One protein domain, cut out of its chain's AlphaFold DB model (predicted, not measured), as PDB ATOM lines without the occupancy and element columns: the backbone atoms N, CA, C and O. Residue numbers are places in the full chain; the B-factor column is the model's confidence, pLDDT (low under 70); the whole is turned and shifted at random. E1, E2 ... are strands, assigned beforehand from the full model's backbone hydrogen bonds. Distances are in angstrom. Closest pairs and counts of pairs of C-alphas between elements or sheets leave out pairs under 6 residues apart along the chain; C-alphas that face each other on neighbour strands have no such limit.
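AT A GLANCE: This is residues 4 to 48 and 91 to 176 of the 176 residues of an uncharacterized protein of Dictyoglomus turgidum (strain DSM 6724 / Z-1310) (UniProt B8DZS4). One twisted, branched sheet wraps round into a nearly closed barrel, with a gap between its edge strands E8 and E10. The longer strands E4, E5, E6, E9 and E10 make one wall and the shorter E1, E2, E7 and E8 the opposite one; E3 extends the sheet beside one end of E4, and the loop of residues 125 to 147 reaches away from the barrel. The printed part has 131 residues, with no named helix and ten named strands, E1 to E10 in order along the chain. The class is all strand, and the neighbour pairs are antiparallel. The whole is compact, with a radius of gyration of the C-alphas of 15.2 A and spans of 42 by 40 by 30 A.

HOW THE PARTS SIT: E4, residues 36 to 45, has three neighbours in staggered pairing. On one side of it are E3, residues 29 to 33, beside residues 36 to 40, and E2, residues 17 to 20, beside residues 43 to 45; N 38 and O 31 are 3.0 A apart, and N 44 and O 20 are 2.9 A apart, both within hydrogen-bond range. On the other side is E5, residues 91 to 102, with N 39 and O 97 at 2.8 A. E5 forms a hairpin with E6, residues 105 to 113, with N 98 and O 109 at 2.8 A. E9, residues 156 to 163, is on the other side of E6, with N 110 and O 159 at 2.8 A. E9 forms a hairpin with E10, residues 169 to 175, with N 160 and O 172 at 2.8 A. E2 also forms a hairpin with E1, residues 9 to 14, with N 12 and O 19 at 2.8 A. E7, residues 120 to 124, is on the other side of E1, with N 11 and O 122 at 2.9 A. E7 forms a hairpin with E8, residues 148 to 151, with N 121 and O 150 at 2.9 A. The edge strands E8 and E10 are apart, but only just, with closest C-alphas 8.4 A apart.

IN THESE COORDINATES: E5 is the longest strand, 32.6 A from C-alpha 91 at (44.028, 9.173, -31.513) to C-alpha 102. E4 measures 27.7 A, E6 26.1 A, E9 23.2 A and E10 19.8 A. E1 begins with C-alpha 9 at (37.861, -5.539, -32.127), and E10 ends with C-alpha 175 at (25.415, 7.174, -38.102).

THE WHOLE: The C-alphas of Asp 34 and Arg 136, the two farthest apart, are 44.6 A apart. Residues 49 to 90 are not printed, and C-alphas 48 and 91 are 14.8 A apart across this cut. The link from E7 to E8, 23 residues, is long. The mean pLDDT of the printed part is 76.3; residues 4 to 8, 22 to 36, 47 to 48 and 124 to 146 are under 70.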
ATOM      1  N   LEU A   4      32.064 -14.912 -26.799       42.78
ATOM      2  CA  LEU A   4      32.722 -13.678 -26.339       42.78
ATOM      3  C   LEU A   4      34.219 -13.602 -26.697       42.78
ATOM      4  O   LEU A   4      34.761 -12.506 -26.825       42.78
ATOM      5  N   LEU A   5      34.882 -14.748 -26.891       40.56
ATOM      6  CA  LEU A   5      36.311 -14.826 -27.220       40.56
ATOM      7  C   LEU A   5      36.614 -14.566 -28.707       40.56
ATOM      8  O   LEU A   5      37.779 -14.363 -29.054       40.56
ATOM      9  N   LYS A   6      35.599 -14.539 -29.585       47.38
ATOM     10  CA  LYS A   6      35.779 -14.368 -31.041       47.38
ATOM     11  C   LYS A   6      35.867 -12.906 -31.507       47.38
ATOM     12  O   LYS A   6      36.206 -12.652 -32.660       47.38
ATOM     13  N   ILE A   7      35.598 -11.926 -30.640       58.84
ATOM     14  CA  ILE A   7      35.449 -10.518 -31.050       58.84
ATOM     15  C   ILE A   7      36.789  -9.776 -30.921       58.84
ATOM     16  O   ILE A   7      37.124  -9.204 -29.877       58.84
ATOM     17  N   SER A   8      37.563  -9.771 -32.008       61.94
ATOM     18  CA  SER A   8      38.941  -9.255 -32.051       61.94
ATOM     19  C   SER A   8      39.050  -7.720 -32.065       61.94
ATOM     20  O   SER A   8      40.120  -7.178 -31.786       61.94
ATOM     21  N   GLY A   9      37.940  -6.999 -32.258       75.62
ATOM     22  CA  GLY A   9      37.861  -5.539 -32.127       75.62
ATOM     23  C   GLY A   9      37.243  -4.862 -33.348       75.62
ATOM     24  O   GLY A   9      36.744  -5.520 -34.255       75.62
ATOM     25  N   ILE A  10      37.254  -3.531 -33.351       83.94
ATOM     26  CA  ILE A  10      36.818  -2.699 -34.477       83.94
ATOM     27  C   ILE A  10      38.028  -1.973 -35.056       83.94
ATOM     28  O   ILE A  10      38.874  -1.458 -34.312       83.94
ATOM     29  N   ILE A  11      38.090  -1.925 -36.386       87.06
ATOM     30  CA  ILE A  11      39.041  -1.108 -37.136       87.06
ATOM     31  C   ILE A  11      38.275   0.033 -37.794       87.06
ATOM     32  O   ILE A  11      37.206  -0.155 -38.362       87.06
ATOM     33  N   LEU A  12      38.833   1.232 -37.727       88.25
ATOM     34  CA  LEU A  12      38.222   2.437 -38.256       88.25
ATOM     35  C   LEU A  12      39.163   3.110 -39.241       88.25
ATOM     36  O   LEU A  12      40.358   3.222 -38.976       88.25
ATOM     37  N   LYS A  13      38.628   3.588 -40.360       87.75
ATOM     38  CA  LYS A  13      39.376   4.340 -41.364       87.75
ATOM     39  C   LYS A  13      38.817   5.754 -41.467       87.75
ATOM     40  O   LYS A  13      37.657   5.948 -41.828       87.75
ATOM     41  N   THR A  14      39.665   6.736 -41.187       87.19
ATOM     42  CA  THR A  14      39.469   8.122 -41.635       87.19
ATOM     43  C   THR A  14      40.304   8.353 -42.899       87.19
ATOM     44  O   THR A  14      41.060   7.462 -43.297       87.19
ATOM     45  N   LYS A  15      40.189   9.525 -43.548       83.25
ATOM     46  CA  LYS A  15      40.766   9.811 -44.882       83.25
ATOM     47  C   LYS A  15      42.157   9.201 -45.105       83.25
ATOM     48  O   LYS A  15      42.353   8.504 -46.094       83.25
ATOM     49  N   ASN A  16      43.080   9.396 -44.157       80.31
ATOM     50  CA  ASN A  16      44.473   8.940 -44.274       80.31
ATOM     51  C   ASN A  16      44.969   8.084 -43.097       80.31
ATOM     52  O   ASN A  16      46.162   7.788 -43.021       80.31
ATOM     53  N   LYS A  17      44.108   7.727 -42.141       85.94
ATOM     54  CA  LYS A  17      44.534   7.079 -40.894       85.94
ATOM     55  C   LYS A  17      43.640   5.893 -40.570       85.94
ATOM     56  O   LYS A  17      42.446   5.899 -40.859       85.94
ATOM     57  N   ILE A  18      44.246   4.877 -39.970       85.12
ATOM     58  CA  ILE A  18      43.565   3.653 -39.556       85.12
ATOM     59  C   ILE A  18      43.715   3.522 -38.048       85.12
ATOM     60  O   ILE A  18      44.813   3.687 -37.520       85.12
ATOM     61  N   TYR A  19      42.625   3.208 -37.365       86.00
ATOM     62  CA  TYR A  19      42.562   3.101 -35.918       86.00
ATOM     63  C   TYR A  19      42.007   1.742 -35.499       86.00
ATOM     64  O   TYR A  19      41.241   1.136 -36.238       86.00
ATOM     65  N   THR A  20      42.372   1.261 -34.311       85.31
ATOM     66  CA  THR A  20      41.876  -0.002 -33.745       85.31
ATOM     67  C   THR A  20      41.406   0.168 -32.306       85.31
ATOM     68  O   THR A  20      42.014   0.902 -31.525       85.31
ATOM     69  N   SER A  21      40.347  -0.550 -31.934       80.56
ATOM     70  CA  SER A  21      39.821  -0.617 -30.566       80.56
ATOM     71  C   SER A  21      40.598  -1.580 -29.644       80.56
ATOM     72  O   SER A  21      40.040  -1.998 -28.633       80.56
ATOM     73  N   SER A  22      41.815  -2.005 -30.024       67.81
ATOM     74  CA  SER A  22      42.622  -3.057 -29.375       67.81
ATOM     75  C   SER A  22      42.533  -3.095 -27.838       67.81
ATOM     76  O   SER A  22      42.606  -2.067 -27.168       67.81
ATOM     77  N   TRP A  23      42.461  -4.314 -27.294       58.47
ATOM     78  CA  TRP A  23      42.334  -4.637 -25.866       58.47
ATOM     79  C   TRP A  23      43.578  -4.360 -25.009       58.47
ATOM     80  O   TRP A  23      43.548  -4.504 -23.792       58.47
ATOM     81  N   LEU A  24      44.703  -3.996 -25.623       55.00
ATOM     82  CA  LEU A  24      45.957  -3.752 -24.910       55.00
ATOM     83  C   LEU A  24      46.094  -2.270 -24.549       55.00
ATOM     84  O   LEU A  24      47.029  -1.609 -25.013       55.00
ATOM     85  N   ASN A  25      45.166  -1.721 -23.759       56.22
ATOM     86  CA  ASN A  25      45.288  -0.363 -23.221       56.22
ATOM     87  C   ASN A  25      45.405  -0.377 -21.693       56.22
ATOM     88  O   ASN A  25      44.556  -0.914 -20.995       56.22
ATOM     89  N   SER A  26      46.471   0.228 -21.162       52.84
ATOM     90  CA  SER A  26      46.691   0.340 -19.713       52.84
ATOM     91  C   SER A  26      45.769   1.366 -19.047       52.84
ATOM     92  O   SER A  26      45.655   1.375 -17.830       52.84
ATOM     93  N   SER A  27      45.123   2.227 -19.839       57.59
ATOM     94  CA  SER A  27      44.183   3.267 -19.405       57.59
ATOM     95  C   SER A  27      42.717   2.872 -19.631       57.59
ATOM     96  O   SER A  27      41.884   3.736 -19.895       57.59
ATOM     97  N   GLU A  28      42.403   1.573 -19.636       63.69
ATOM     98  CA  GLU A  28      41.018   1.110 -19.760       63.69
ATOM     99  C   GLU A  28      40.231   1.425 -18.492       63.69
ATOM    100  O   GLU A  28      40.532   0.905 -17.418       63.69
ATOM    101  N   GLU A  29      39.179   2.224 -18.637       63.88
ATOM    102  CA  GLU A  29      38.172   2.360 -17.597       63.88
ATOM    103  C   GLU A  29      37.142   1.242 -17.789       63.88
ATOM    104  O   GLU A  29      36.445   1.167 -18.809       63.88
ATOM    105  N   LYS A  30      37.099   0.329 -16.815       65.88
ATOM    106  CA  LYS A  30      36.158  -0.791 -16.773       65.88
ATOM    107  C   LYS A  30      35.135  -0.505 -15.695       65.88
ATOM    108  O   LYS A  30      35.479  -0.446 -14.517       65.88
ATOM    109  N   ILE A  31      33.882  -0.357 -16.098       68.44
ATOM    110  CA  ILE A  31      32.771  -0.187 -15.166       68.44
ATOM    111  C   ILE A  31      31.897  -1.428 -15.285       68.44
ATOM    112  O   ILE A  31      31.323  -1.702 -16.341       68.44
ATOM    113  N   ILE A  32      31.815  -2.184 -14.194       63.84
ATOM    114  CA  ILE A  32      30.894  -3.311 -14.048       63.84
ATOM    115  C   ILE A  32      29.691  -2.774 -13.276       63.84
ATOM    116  O   ILE A  32      29.814  -2.422 -12.104       63.84
ATOM    117  N   LYS A  33      28.544  -2.648 -13.945       58.91
ATOM    118  CA  LYS A  33      27.264  -2.270 -13.328       58.91
ATOM    119  C   LYS A  33      26.140  -3.075 -13.972       58.91
ATOM    120  O   LYS A  33      26.142  -3.261 -15.187       58.91
ATOM    121  N   ASP A  34      25.201  -3.523 -13.142       55.81
ATOM    122  CA  ASP A  34      23.902  -4.092 -13.528       55.81
ATOM    123  C   ASP A  34      23.977  -5.249 -14.542       55.81
ATOM    124  O   ASP A  34      23.358  -5.206 -15.603       55.81
ATOM    125  N   GLY A  35      24.786  -6.274 -14.252       64.19
ATOM    126  CA  GLY A  35      24.882  -7.476 -15.098       64.19
ATOM    127  C   GLY A  35      25.521  -7.251 -16.477       64.19
ATOM    128  O   GLY A  35      25.495  -8.144 -17.321       64.19
ATOM    129  N   GLY A  36      26.107  -6.072 -16.713       67.06
ATOM    130  CA  GLY A  36      26.778  -5.711 -17.956       67.06
ATOM    131  C   GLY A  36      28.216  -5.237 -17.758       67.06
ATOM    132  O   GLY A  36      28.643  -4.839 -16.671       67.06
ATOM    133  N   PHE A  37      28.969  -5.253 -18.854       79.12
ATOM    134  CA  PHE A  37      30.351  -4.803 -18.927       79.12
ATOM    135  C   PHE A  37      30.445  -3.560 -19.810       79.12
ATOM    136  O   PHE A  37      30.087  -3.603 -20.987       79.12
ATOM    137  N   LYS A  38      30.934  -2.449 -19.250       81.38
ATOM    138  CA  LYS A  38      31.228  -1.229 -20.006       81.38
ATOM    139  C   LYS A  38      32.729  -0.999 -20.089       81.38
ATOM    140  O   LYS A  38      33.420  -0.994 -19.069       81.38
ATOM    141  N   VAL A  39      33.212  -0.764 -21.304       82.94
ATOM    142  CA  VAL A  39      34.589  -0.353 -21.590       82.94
ATOM    143  C   VAL A  39      34.565   1.032 -22.194       82.94
ATOM    144  O   VAL A  39      33.919   1.237 -23.218       82.94
ATOM    145  N   SER A  40      35.317   1.947 -21.598       84.94
ATOM    146  CA  SER A  40      35.659   3.232 -22.198       84.94
ATOM    147  C   SER A  40      37.153   3.246 -22.493       84.94
ATOM    148  O   SER A  40      37.978   2.930 -21.629       84.94
ATOM    149  N   ARG A  41      37.512   3.563 -23.735       82.75
ATOM    150  CA  ARG A  41      38.909   3.708 -24.147       82.75
ATOM    151  C   ARG A  41      39.039   4.631 -25.337       82.75
ATOM    152  O   ARG A  41      38.086   4.951 -26.037       82.75
ATOM    153  N   GLU A  42      40.271   5.011 -25.595       85.50
ATOM    154  CA  GLU A  42      40.638   5.664 -26.832       85.50
ATOM    155  C   GLU A  42      41.109   4.627 -27.853       85.50
ATOM    156  O   GLU A  42      41.834   3.687 -27.506       85.50
ATOM    157  N   MET A  43      40.705   4.789 -29.113       84.88
ATOM    158  CA  MET A  43      41.230   3.959 -30.193       84.88
ATOM    159  C   MET A  43      42.712   4.267 -30.410       84.88
ATOM    160  O   MET A  43      43.185   5.375 -30.152       84.88
ATOM    161  N   LYS A  44      43.467   3.298 -30.922       81.44
ATOM    162  CA  LYS A  44      44.890   3.481 -31.217       81.44
ATOM    163  C   LYS A  44      45.120   3.627 -32.703       81.44
ATOM    164  O   LYS A  44      44.569   2.864 -33.488       81.44
ATOM    165  N   LEU A  45      45.960   4.584 -33.082       81.56
ATOM    166  CA  LEU A  45      46.414   4.719 -34.460       81.56
ATOM    167  C   LEU A  45      47.281   3.511 -34.839       81.56
ATOM    168  O   LEU A  45      48.315   3.260 -34.218       81.56
ATOM    169  N   ILE A  46      46.894   2.801 -35.896       77.50
ATOM    170  CA  ILE A  46      47.720   1.770 -36.516       77.50
ATOM    171  C   ILE A  46      48.777   2.474 -37.368       77.50
ATOM    172  O   ILE A  46      48.518   2.918 -38.487       77.50
ATOM    173  N   SER A  47      49.988   2.597 -36.829       68.44
ATOM    174  CA  SER A  47      51.132   3.101 -37.581       68.44
ATOM    175  C   SER A  47      51.883   1.947 -38.238       68.44
ATOM    176  O   SER A  47      52.578   1.184 -37.564       68.44
ATOM    177  N   PHE A  48      51.818   1.853 -39.561       65.94
ATOM    178  CA  PHE A  48      52.733   1.003 -40.317       65.94
ATOM    179  C   PHE A  48      54.045   1.756 -40.519       65.94
ATOM    180  O   PHE A  48      54.233   2.455 -41.515       65.94
ATOM    181  N   SER A  91      44.597   8.899 -30.188       73.12
ATOM    182  CA  SER A  91      44.028   9.173 -31.513       73.12
ATOM    183  C   SER A  91      43.034  10.333 -31.557       73.12
ATOM    184  O   SER A  91      42.667  10.763 -32.648       73.12
ATOM    185  N   GLY A  92      42.574  10.804 -30.403       78.81
ATOM    186  CA  GLY A  92      41.403  11.655 -30.223       78.81
ATOM    187  C   GLY A  92      40.062  10.929 -30.399       78.81
ATOM    188  O   GLY A  92      39.025  11.543 -30.161       78.81
ATOM    189  N   ILE A  93      40.051   9.652 -30.804       87.88
ATOM    190  CA  ILE A  93      38.829   8.893 -31.101       87.88
ATOM    191  C   ILE A  93      38.431   8.074 -29.878       87.88
ATOM    192  O   ILE A  93      39.151   7.163 -29.460       87.88
ATOM    193  N   ARG A  94      37.263   8.382 -29.316       89.81
ATOM    194  CA  ARG A  94      36.722   7.675 -28.155       89.81
ATOM    195  C   ARG A  94      35.887   6.487 -28.605       89.81
ATOM    196  O   ARG A  94      35.097   6.581 -29.539       89.81
ATOM    197  N   PHE A  95      36.073   5.383 -27.905       89.31
ATOM    198  CA  PHE A  95      35.410   4.117 -28.133       89.31
ATOM    199  C   PHE A  95      34.772   3.647 -26.832       89.31
ATOM    200  O   PHE A  95      35.455   3.478 -25.818       89.31
ATOM    201  N   PHE A  96      33.473   3.392 -26.888       89.12
ATOM    202  CA  PHE A  96      32.703   2.845 -25.787       89.12
ATOM    203  C   PHE A  96      32.091   1.530 -26.233       89.12
ATOM    204  O   PHE A  96      31.469   1.474 -27.286       89.12
ATOM    205  N   ARG A  97      32.252   0.485 -25.426       87.88
ATOM    206  CA  ARG A  97      31.585  -0.800 -25.632       87.88
ATOM    207  C   ARG A  97      30.738  -1.112 -24.423       87.88
ATOM    208  O   ARG A  97      31.268  -1.166 -23.316       87.88
ATOM    209  N   THR A  98      29.463  -1.371 -24.648       88.25
ATOM    210  CA  THR A  98      28.568  -1.941 -23.646       88.25
ATOM    211  C   THR A  98      28.243  -3.366 -24.060       88.25
ATOM    212  O   THR A  98      27.802  -3.593 -25.178       88.25
ATOM    213  N   ILE A  99      28.472  -4.323 -23.165       86.44
ATOM    214  CA  ILE A  99      28.085  -5.724 -23.331       86.44
ATOM    215  C   ILE A  99      27.080  -6.049 -22.236       86.44
ATOM    216  O   ILE A  99      27.350  -5.780 -21.065       86.44
ATOM    217  N   LYS A 100      25.938  -6.619 -22.595       88.06
ATOM    218  CA  LYS A 100      24.921  -7.081 -21.649       88.06
ATOM    219  C   LYS A 100      24.440  -8.462 -22.054       88.06
ATOM    220  O   LYS A 100      24.457  -8.802 -23.233       88.06
ATOM    221  N   VAL A 101      24.005  -9.234 -21.068       85.44
ATOM    222  CA  VAL A 101      23.284 -10.484 -21.303       85.44
ATOM    223  C   VAL A 101      21.814 -10.206 -21.030       85.44
ATOM    224  O   VAL A 101      21.469  -9.765 -19.934       85.44
ATOM    225  N   VAL A 102      20.965 -10.396 -22.035       84.62
ATOM    226  CA  VAL A 102      19.522 -10.134 -21.965       84.62
ATOM    227  C   VAL A 102      18.815 -11.305 -22.630       84.62
ATOM    228  O   VAL A 102      19.094 -11.592 -23.786       84.62
ATOM    229  N   ASN A 103      17.903 -11.968 -21.913       82.81
ATOM    230  CA  ASN A 103      17.094 -13.075 -22.445       82.81
ATOM    231  C   ASN A 103      17.937 -14.135 -23.180       82.81
ATOM    232  O   ASN A 103      17.677 -14.417 -24.345       82.81
ATOM    233  N   GLU A 104      19.001 -14.631 -22.536       83.38
ATOM    234  CA  GLU A 104      19.943 -15.628 -23.092       83.38
ATOM    235  C   GLU A 104      20.753 -15.161 -24.321       83.38
ATOM    236  O   GLU A 104      21.665 -15.851 -24.770       83.38
ATOM    237  N   LYS A 105      20.529 -13.933 -24.801       85.06
ATOM    238  CA  LYS A 105      21.309 -13.299 -25.866       85.06
ATOM    239  C   LYS A 105      22.415 -12.407 -25.306       85.06
ATOM    240  O   LYS A 105      22.293 -11.804 -24.235       85.06
ATOM    241  N   ILE A 106      23.506 -12.284 -26.060       85.38
ATOM    242  CA  ILE A 106      24.580 -11.324 -25.786       85.38
ATOM    243  C   ILE A 106      24.360 -10.099 -26.664       85.38
ATOM    244  O   ILE A 106      24.541 -10.161 -27.878       85.38
ATOM    245  N   GLU A 107      24.029  -8.969 -26.048       88.31
ATOM    246  CA  GLU A 107      23.925  -7.685 -26.734       88.31
ATOM    247  C   GLU A 107      25.217  -6.888 -26.573       88.31
ATOM    248  O   GLU A 107      25.697  -6.655 -25.459       88.31
ATOM    249  N   MET A 108      25.768  -6.433 -27.693       87.56
ATOM    250  CA  MET A 108      26.927  -5.562 -27.755       87.56
ATOM    251  C   MET A 108      26.576  -4.277 -28.492       87.56
ATOM    252  O   MET A 108      26.143  -4.304 -29.640       87.56
ATOM    253  N   GLU A 109      26.828  -3.149 -27.843       90.69
ATOM    254  CA  GLU A 109      26.709  -1.826 -28.440       90.69
ATOM    255  C   GLU A 109      28.066  -1.128 -28.396       90.69
ATOM    256  O   GLU A 109      28.647  -0.933 -27.325       90.69
ATOM    257  N   ASP A 110      28.563  -0.761 -29.571       90.81
ATOM    258  CA  ASP A 110      29.798  -0.021 -29.757       90.81
ATOM    259  C   ASP A 110      29.477   1.406 -30.204       90.81
ATOM    260  O   ASP A 110      28.962   1.621 -31.298       90.81
ATOM    261  N   LEU A 111      29.813   2.386 -29.368       92.56
ATOM    262  CA  LEU A 111      29.729   3.806 -29.692       92.56
ATOM    263  C   LEU A 111      31.126   4.345 -29.999       92.56
ATOM    264  O   LEU A 111      32.044   4.274 -29.178       92.56
ATOM    265  N   ILE A 112      31.261   4.950 -31.172       92.88
ATOM    266  CA  ILE A 112      32.498   5.553 -31.655       92.88
ATOM    267  C   ILE A 112      32.272   7.048 -31.845       92.88
ATOM    268  O   ILE A 112      31.356   7.452 -32.558       92.88
ATOM    269  N   LEU A 113      33.124   7.862 -31.221       93.12
ATOM    270  CA  LEU A 113      33.106   9.320 -31.325       93.12
ATOM    271  C   LEU A 113      34.454   9.818 -31.843       93.12
ATOM    272  O   LEU A 113      35.493   9.569 -31.230       93.12
ATOM    273  N   SER A 114      34.428  10.561 -32.944       90.88
ATOM    274  CA  SER A 114      35.610  11.128 -33.587       90.88
ATOM    275  C   SER A 114      35.443  12.633 -33.804       90.88
ATOM    276  O   SER A 114      34.345  13.127 -34.047       90.88
ATOM    277  N   SER A 115      36.540  13.388 -33.737       88.06
ATOM    278  CA  SER A 115      36.555  14.801 -34.143       88.06
ATOM    279  C   SER A 115      36.512  14.974 -35.669       88.06
ATOM    280  O   SER A 115      35.998  15.982 -36.172       88.06
ATOM    281  N   GLU A 116      37.021  13.981 -36.400       89.12
ATOM    282  CA  GLU A 116      37.052  13.888 -37.862       89.12
ATOM    283  C   GLU A 116      35.974  12.918 -38.374       89.12
ATOM    284  O   GLU A 116      35.576  11.995 -37.661       89.12
ATOM    285  N   ASN A 117      35.532  13.083 -39.626       91.12
ATOM    286  CA  ASN A 117      34.591  12.142 -40.236       91.12
ATOM    287  C   ASN A 117      35.229  10.757 -40.404       91.12
ATOM    288  O   ASN A 117      36.347  10.602 -40.906       91.12
ATOM    289  N   ILE A 118      34.462   9.755 -40.013       92.12
ATOM    290  CA  ILE A 118      34.742   8.340 -40.133       92.12
ATOM    291  C   ILE A 118      34.293   7.921 -41.527       92.12
ATOM    292  O   ILE A 118      33.122   8.029 -41.874       92.12
ATOM    293  N   ASN A 119      35.228   7.474 -42.361       92.00
ATOM    294  CA  ASN A 119      34.902   7.072 -43.727       92.00
ATOM    295  C   ASN A 119      34.372   5.646 -43.753       92.00
ATOM    296  O   ASN A 119      33.332   5.398 -44.356       92.00
ATOM    297  N   LYS A 120      35.092   4.734 -43.093       90.88
ATOM    298  CA  LYS A 120      34.729   3.320 -43.028       90.88
ATOM    299  C   LYS A 120      34.930   2.742 -41.641       90.88
ATOM    300  O   LYS A 120      35.885   3.107 -40.947       90.88
ATOM    301  N   VAL A 121      34.075   1.796 -41.283       90.25
ATOM    302  CA  VAL A 121      34.223   0.969 -40.088       90.25
ATOM    303  C   VAL A 121      34.229  -0.496 -40.493       90.25
ATOM    304  O   VAL A 121      33.393  -0.933 -41.274       90.25
ATOM    305  N   PHE A 122      35.185  -1.240 -39.952       86.44
ATOM    306  CA  PHE A 122      35.337  -2.670 -40.158       86.44
ATOM    307  C   PHE A 122      35.127  -3.386 -38.826       86.44
ATOM    308  O   PHE A 122      35.891  -3.190 -37.869       86.44
ATOM    309  N   CYS A 123      34.101  -4.227 -38.768       83.44
ATOM    310  CA  CYS A 123      33.830  -5.088 -37.626       83.44
ATOM    311  C   CYS A 123      34.532  -6.429 -37.850       83.44
ATOM    312  O   CYS A 123      34.229  -7.149 -38.803       83.44
ATOM    313  N   VAL A 124      35.499  -6.752 -36.988       69.62
ATOM    314  CA  VAL A 124      36.316  -7.963 -37.126       69.62
ATOM    315  C   VAL A 124      35.770  -9.050 -36.198       69.62
ATOM    316  O   VAL A 124      35.683  -8.846 -34.982       69.62
ATOM    317  N   VAL A 125      35.405 -10.203 -36.768       60.28
ATOM    318  CA  VAL A 125      34.955 -11.398 -36.027       60.28
ATOM    319  C   VAL A 125      35.667 -12.649 -36.546       60.28
ATOM    320  O   VAL A 125      35.088 -13.710 -36.679       60.28
ATOM    321  N   GLU A 126      36.970 -12.567 -36.801       55.72
ATOM    322  CA  GLU A 126      37.776 -13.781 -36.713       55.72
ATOM    323  C   GLU A 126      39.157 -13.455 -36.172       55.72
ATOM    324  O   GLU A 126      39.859 -12.548 -36.622       55.72
ATOM    325  N   ASN A 127      39.502 -14.158 -35.104       49.94
ATOM    326  CA  ASN A 127      40.852 -14.228 -34.603       49.94
ATOM    327  C   ASN A 127      41.423 -15.487 -35.253       49.94
ATOM    328  O   ASN A 127      41.131 -16.582 -34.775       49.94
ATOM    329  N   SER A 128      42.160 -15.336 -36.359       44.44
ATOM    330  CA  SER A 128      42.952 -16.433 -36.927       44.44
ATOM    331  C   SER A 128      43.748 -17.026 -35.774       44.44
ATOM    332  O   SER A 128      44.468 -16.279 -35.099       44.44
ATOM    333  N   TYR A 129      43.511 -18.299 -35.471       44.62
ATOM    334  CA  TYR A 129      43.995 -19.001 -34.289       44.62
ATOM    335  C   TYR A 129      45.377 -18.486 -33.864       44.62
ATOM    336  O   TYR A 129      46.371 -18.725 -34.541       44.62
ATOM    337  N   ILE A 130      45.444 -17.769 -32.732       44.16
ATOM    338  CA  ILE A 130      46.648 -17.052 -32.242       44.16
ATOM    339  C   ILE A 130      47.873 -17.991 -32.105       44.16
ATOM    340  O   ILE A 130      49.010 -17.545 -31.978       44.16
ATOM    341  N   PHE A 131      47.638 -19.305 -32.136       45.12
ATOM    342  CA  PHE A 131      48.622 -20.369 -31.991       45.12
ATOM    343  C   PHE A 131      49.098 -21.021 -33.296       45.12
ATOM    344  O   PHE A 131      50.017 -21.837 -33.241       45.12
ATOM    345  N   ILE A 132      48.537 -20.674 -34.456       50.91
ATOM    346  CA  ILE A 132      49.020 -21.191 -35.740       50.91
ATOM    347  C   ILE A 132      49.905 -20.112 -36.370       50.91
ATOM    348  O   ILE A 132      49.501 -18.950 -36.438       50.91
ATOM    349  N   PRO A 133      51.131 -20.431 -36.823       46.12
ATOM    350  CA  PRO A 133      51.902 -19.509 -37.640       46.12
ATOM    351  C   PRO A 133      51.143 -19.254 -38.952       46.12
ATOM    352  O   PRO A 133      51.315 -19.975 -39.934       46.12
ATOM    353  N   SER A 134      50.318 -18.203 -38.954       47.72
ATOM    354  CA  SER A 134      49.433 -17.774 -40.050       47.72
ATOM    355  C   SER A 134      50.165 -17.444 -41.353       47.72
ATOM    356  O   SER A 134      49.553 -17.228 -42.388       47.72
ATOM    357  N   SER A 135      51.499 -17.432 -41.340       52.41
ATOM    358  CA  SER A 135      52.315 -17.263 -42.540       52.41
ATOM    359  C   SER A 135      52.441 -18.522 -43.402       52.41
ATOM    360  O   SER A 135      53.046 -18.435 -44.470       52.41
ATOM    361  N   ARG A 136      51.946 -19.689 -42.955       52.75
ATOM    362  CA  ARG A 136      52.138 -20.964 -43.673       52.75
ATOM    363  C   ARG A 136      50.894 -21.541 -44.339       52.75
ATOM    364  O   ARG A 136      51.063 -22.369 -45.228       52.75
ATOM    365  N   TYR A 137      49.691 -21.120 -43.956       56.47
ATOM    366  CA  TYR A 137      48.455 -21.693 -44.484       56.47
ATOM    367  C   TYR A 137      47.424 -20.601 -44.732       56.47
ATOM    368  O   TYR A 137      47.236 -19.730 -43.892       56.47
ATOM    369  N   PHE A 138      46.802 -20.664 -45.906       58.75
ATOM    370  CA  PHE A 138      45.656 -19.844 -46.268       58.75
ATOM    371  C   PHE A 138      44.436 -20.328 -45.480       58.75
ATOM    372  O   PHE A 138      44.082 -21.506 -45.573       58.75
ATOM    373  N   GLU A 139      43.816 -19.448 -44.701       58.94
ATOM    374  CA  GLU A 139      42.598 -19.745 -43.945       58.94
ATOM    375  C   GLU A 139      41.371 -19.196 -44.686       58.94
ATOM    376  O   GLU A 139      41.449 -18.211 -45.415       58.94
ATOM    377  N   ILE A 140      40.197 -19.806 -44.503       56.69
ATOM    378  CA  ILE A 140      38.951 -19.298 -45.111       56.69
ATOM    379  C   ILE A 140      38.651 -17.862 -44.631       56.69
ATOM    380  O   ILE A 140      38.154 -17.050 -45.410       56.69
ATOM    381  N   GLY A 141      39.055 -17.505 -43.407       56.38
ATOM    382  CA  GLY A 141      39.016 -16.132 -42.892       56.38
ATOM    383  C   GLY A 141      39.906 -15.133 -43.653       56.38
ATOM    384  O   GLY A 141      39.679 -13.925 -43.579       56.38
ATOM    385  N   ASP A 142      40.874 -15.597 -44.454       58.00
ATOM    386  CA  ASP A 142      41.656 -14.729 -45.344       58.00
ATOM    387  C   ASP A 142      40.856 -14.266 -46.573       58.00
ATOM    388  O   ASP A 142      41.192 -13.224 -47.149       58.00
ATOM    389  N   LEU A 143      39.803 -15.003 -46.965       61.53
ATOM    390  CA  LEU A 143      38.888 -14.617 -48.050       61.53
ATOM    391  C   LEU A 143      37.981 -13.460 -47.622       61.53
ATOM    392  O   LEU A 143      37.807 -12.510 -48.383       61.53
ATOM    393  N   ASN A 144      37.457 -13.512 -46.394       58.69
ATOM    394  CA  ASN A 144      36.561 -12.506 -45.822       58.69
ATOM    395  C   ASN A 144      37.161 -11.926 -44.538       58.69
ATOM    396  O   ASN A 144      36.737 -12.232 -43.427       58.69
ATOM    397  N   LYS A 145      38.154 -11.040 -44.700       58.12
ATOM    398  CA  LYS A 145      38.895 -10.416 -43.584       58.12
ATOM    399  C   LYS A 145      38.029  -9.631 -42.593       58.12
ATOM    400  O   LYS A 145      38.483  -9.344 -41.483       58.12
ATOM    401  N   TYR A 146      36.829  -9.229 -43.002       66.50
ATOM    402  CA  TYR A 146      35.905  -8.418 -42.216       66.50
ATOM    403  C   TYR A 146      34.502  -9.008 -42.333       66.50
ATOM    404  O   TYR A 146      34.070  -9.325 -43.436       66.50
ATOM    405  N   PHE A 147      33.795  -9.126 -41.208       71.81
ATOM    406  CA  PHE A 147      32.404  -9.592 -41.210       71.81
ATOM    407  C   PHE A 147      31.471  -8.501 -41.725       71.81
ATOM    408  O   PHE A 147      30.591  -8.769 -42.531       71.81
ATOM    409  N   HIS A 148      31.730  -7.257 -41.306       83.38
ATOM    410  CA  HIS A 148      30.975  -6.092 -41.754       83.38
ATOM    411  C   HIS A 148      31.924  -4.964 -42.146       83.38
ATOM    412  O   HIS A 148      32.822  -4.601 -41.378       83.38
ATOM    413  N   GLU A 149      31.699  -4.401 -43.331       87.56
ATOM    414  CA  GLU A 149      32.295  -3.153 -43.804       87.56
ATOM    415  C   GLU A 149      31.180  -2.117 -43.955       87.56
ATOM    416  O   GLU A 149      30.236  -2.307 -44.717       87.56
ATOM    417  N   ILE A 150      31.292  -1.021 -43.210       89.81
ATOM    418  CA  ILE A 150      30.283   0.034 -43.146       89.81
ATOM    419  C   ILE A 150      30.879   1.313 -43.720       89.81
ATOM    420  O   ILE A 150      31.925   1.770 -43.247       89.81
ATOM    421  N   GLU A 151      30.205   1.927 -44.689       91.06
ATOM    422  CA  GLU A 151      30.484   3.302 -45.106       91.06
ATOM    423  C   GLU A 151      29.615   4.258 -44.294       91.06
ATOM    424  O   GLU A 151      28.411   4.061 -44.176       91.06
ATOM    425  N   VAL A 152      30.237   5.266 -43.682       88.75
ATOM    426  CA  VAL A 152      29.577   6.046 -42.626       88.75
ATOM    427  C   VAL A 152      29.489   7.527 -42.986       88.75
ATOM    428  O   VAL A 152      28.414   8.111 -43.002       88.75
ATOM    429  N   GLY A 153      30.628   8.174 -43.239       89.19
ATOM    430  CA  GLY A 153      30.683   9.611 -43.522       89.19
ATOM    431  C   GLY A 153      30.414  10.529 -42.318       89.19
ATOM    432  O   GLY A 153      30.534  11.744 -42.474       89.19
ATOM    433  N   SER A 154      30.129   9.988 -41.128       91.38
ATOM    434  CA  SER A 154      29.790  10.742 -39.913       91.38
ATOM    435  C   SER A 154      30.933  10.849 -38.905       91.38
ATOM    436  O   SER A 154      31.952  10.171 -38.995       91.38
ATOM    437  N   LYS A 155      30.752  11.681 -37.876       92.50
ATOM    438  CA  LYS A 155      31.659  11.756 -36.714       92.50
ATOM    439  C   LYS A 155      31.293  10.793 -35.585       92.50
ATOM    440  O   LYS A 155      32.091  10.591 -34.666       92.50
ATOM    441  N   LYS A 156      30.091  10.221 -35.644       94.06
ATOM    442  CA  LYS A 156      29.523   9.355 -34.617       94.06
ATOM    443  C   LYS A 156      28.905   8.121 -35.251       94.06
ATOM    444  O   LYS A 156      28.094   8.234 -36.168       94.06
ATOM    445  N   VAL A 157      29.276   6.958 -34.725       94.69
ATOM    446  CA  VAL A 157      28.766   5.658 -35.174       94.69
ATOM    447  C   VAL A 157      28.341   4.852 -33.968       94.69
ATOM    448  O   VAL A 157      29.079   4.781 -32.985       94.69
ATOM    449  N   ILE A 158      27.165   4.250 -34.057       94.06
ATOM    450  CA  ILE A 158      26.669   3.270 -33.099       94.06
ATOM    451  C   ILE A 158      26.518   1.958 -33.855       94.06
ATOM    452  O   ILE A 158      25.860   1.919 -34.889       94.06
ATOM    453  N   ILE A 159      27.140   0.899 -33.356       92.19
ATOM    454  CA  ILE A 159      27.083  -0.438 -33.945       92.19
ATOM    455  C   ILE A 159      26.468  -1.354 -32.907       92.19
ATOM    456  O   ILE A 159      26.974  -1.439 -31.788       92.19
ATOM    457  N   ARG A 160      25.397  -2.047 -33.280       92.12
ATOM    458  CA  ARG A 160      24.709  -3.001 -32.423       92.12
ATOM    459  C   ARG A 160      24.868  -4.401 -32.993       92.12
ATOM    460  O   ARG A 160      24.643  -4.632 -34.174       92.12
ATOM    461  N   ARG A 161      25.273  -5.326 -32.131       88.62
ATOM    462  CA  ARG A 161      25.450  -6.741 -32.448       88.62
ATOM    463  C   ARG A 161      24.781  -7.568 -31.375       88.62
ATOM    464  O   ARG A 161      25.102  -7.402 -30.199       88.62
ATOM    465  N   VAL A 162      23.851  -8.423 -31.768       88.81
ATOM    466  CA  VAL A 162      23.155  -9.329 -30.858       88.81
ATOM    467  C   VAL A 162      23.482 -10.752 -31.274       88.81
ATOM    468  O   VAL A 162      23.297 -11.110 -32.430       88.81
ATOM    469  N   PHE A 163      23.992 -11.541 -30.334       86.31
ATOM    470  CA  PHE A 163      24.344 -12.938 -30.559       86.31
ATOM    471  C   PHE A 163      23.387 -13.843 -29.794       86.31
ATOM    472  O   PHE A 163      23.142 -13.609 -28.606       86.31
ATOM    473  N   ASP A 164      22.872 -14.868 -30.465       85.81
ATOM    474  CA  ASP A 164      22.113 -15.945 -29.830       85.81
ATOM    475  C   ASP A 164      23.035 -17.033 -29.238       85.81
ATOM    476  O   ASP A 164      24.266 -16.910 -29.230       85.81
ATOM    477  N   GLU A 165      22.433 -18.092 -28.693       81.12
ATOM    478  CA  GLU A 165      23.158 -19.210 -28.080       81.12
ATOM    479  C   GLU A 165      23.975 -20.030 -29.090       81.12
ATOM    480  O   GLU A 165      25.027 -20.577 -28.741       81.12
ATOM    481  N   GLU A 166      23.520 -20.078 -30.344       79.56
ATOM    482  CA  GLU A 166      24.170 -20.772 -31.460       79.56
ATOM    483  C   GLU A 166      25.340 -19.955 -32.039       79.56
ATOM    484  O   GLU A 166      26.240 -20.499 -32.687       79.56
ATOM    485  N   GLY A 167      25.381 -18.656 -31.737       72.75
ATOM    486  CA  GLY A 167      26.387 -17.710 -32.204       72.75
ATOM    487  C   GLY A 167      26.017 -17.003 -33.507       72.75
ATOM    488  O   GLY A 167      26.904 -16.383 -34.101       72.75
ATOM    489  N   ASN A 168      24.755 -17.065 -33.941       80.38
ATOM    490  CA  ASN A 168      24.255 -16.260 -35.050       80.38
ATOM    491  C   ASN A 168      24.221 -14.783 -34.637       80.38
ATOM    492  O   ASN A 168      23.876 -14.446 -33.503       80.38
ATOM    493  N   GLU A 169      24.598 -13.902 -35.562       84.25
ATOM    494  CA  GLU A 169      24.692 -12.461 -35.329       84.25
ATOM    495  C   GLU A 169      23.533 -11.719 -36.007       84.25
ATOM    496  O   GLU A 169      23.387 -11.759 -37.228       84.25
ATOM    497  N   GLU A 170      22.763 -10.967 -35.223       88.25
ATOM    498  CA  GLU A 170      21.929  -9.872 -35.719       88.25
ATOM    499  C   GLU A 170      22.748  -8.571 -35.660       88.25
ATOM    500  O   GLU A 170      23.207  -8.154 -34.588       88.25
ATOM    501  N   PHE A 171      22.943  -7.932 -36.815       89.06
ATOM    502  CA  PHE A 171      23.797  -6.754 -36.976       89.06
ATOM    503  C   PHE A 171      22.987  -5.522 -37.401       89.06
ATOM    504  O   PHE A 171      22.234  -5.576 -38.370       89.06
ATOM    505  N   ASP A 172      23.189  -4.398 -36.710       92.25
ATOM    506  CA  ASP A 172      22.612  -3.092 -37.048       92.25
ATOM    507  C   ASP A 172      23.627  -1.962 -36.793       92.25
ATOM    508  O   ASP A 172      24.530  -2.081 -35.957       92.25
ATOM    509  N   TYR A 173      23.481  -0.837 -37.495       93.06
ATOM    510  CA  TYR A 173      24.289   0.353 -37.246       93.06
ATOM    511  C   TYR A 173      23.526   1.655 -37.505       93.06
ATOM    512  O   TYR A 173      22.620   1.734 -38.331       93.06
ATOM    513  N   LYS A 174      23.947   2.716 -36.810       92.75
ATOM    514  CA  LYS A 174      23.454   4.086 -36.991       92.75
ATOM    515  C   LYS A 174      24.615   5.068 -37.076       92.75
ATOM    516  O   LYS A 174      25.615   4.928 -36.367       92.75
ATOM    517  N   SER A 175      24.459   6.084 -37.916       89.00
ATOM    518  CA  SER A 175      25.415   7.174 -38.102       89.00
ATOM    519  C   SER A 175      24.687   8.516 -38.101       89.00
ATOM    520  O   SER A 175      23.672   8.632 -38.784       89.00
ATOM    521  N   ASP A 176      25.214   9.496 -37.356       79.62
ATOM    522  CA  ASP A 176      24.657  10.861 -37.250       79.62
ATOM    523  C   ASP A 176      25.328  11.858 -38.207       79.62
ATOM    524  O   ASP A 176      26.577  11.964 -38.163       79.62
TER     525      ASP A 176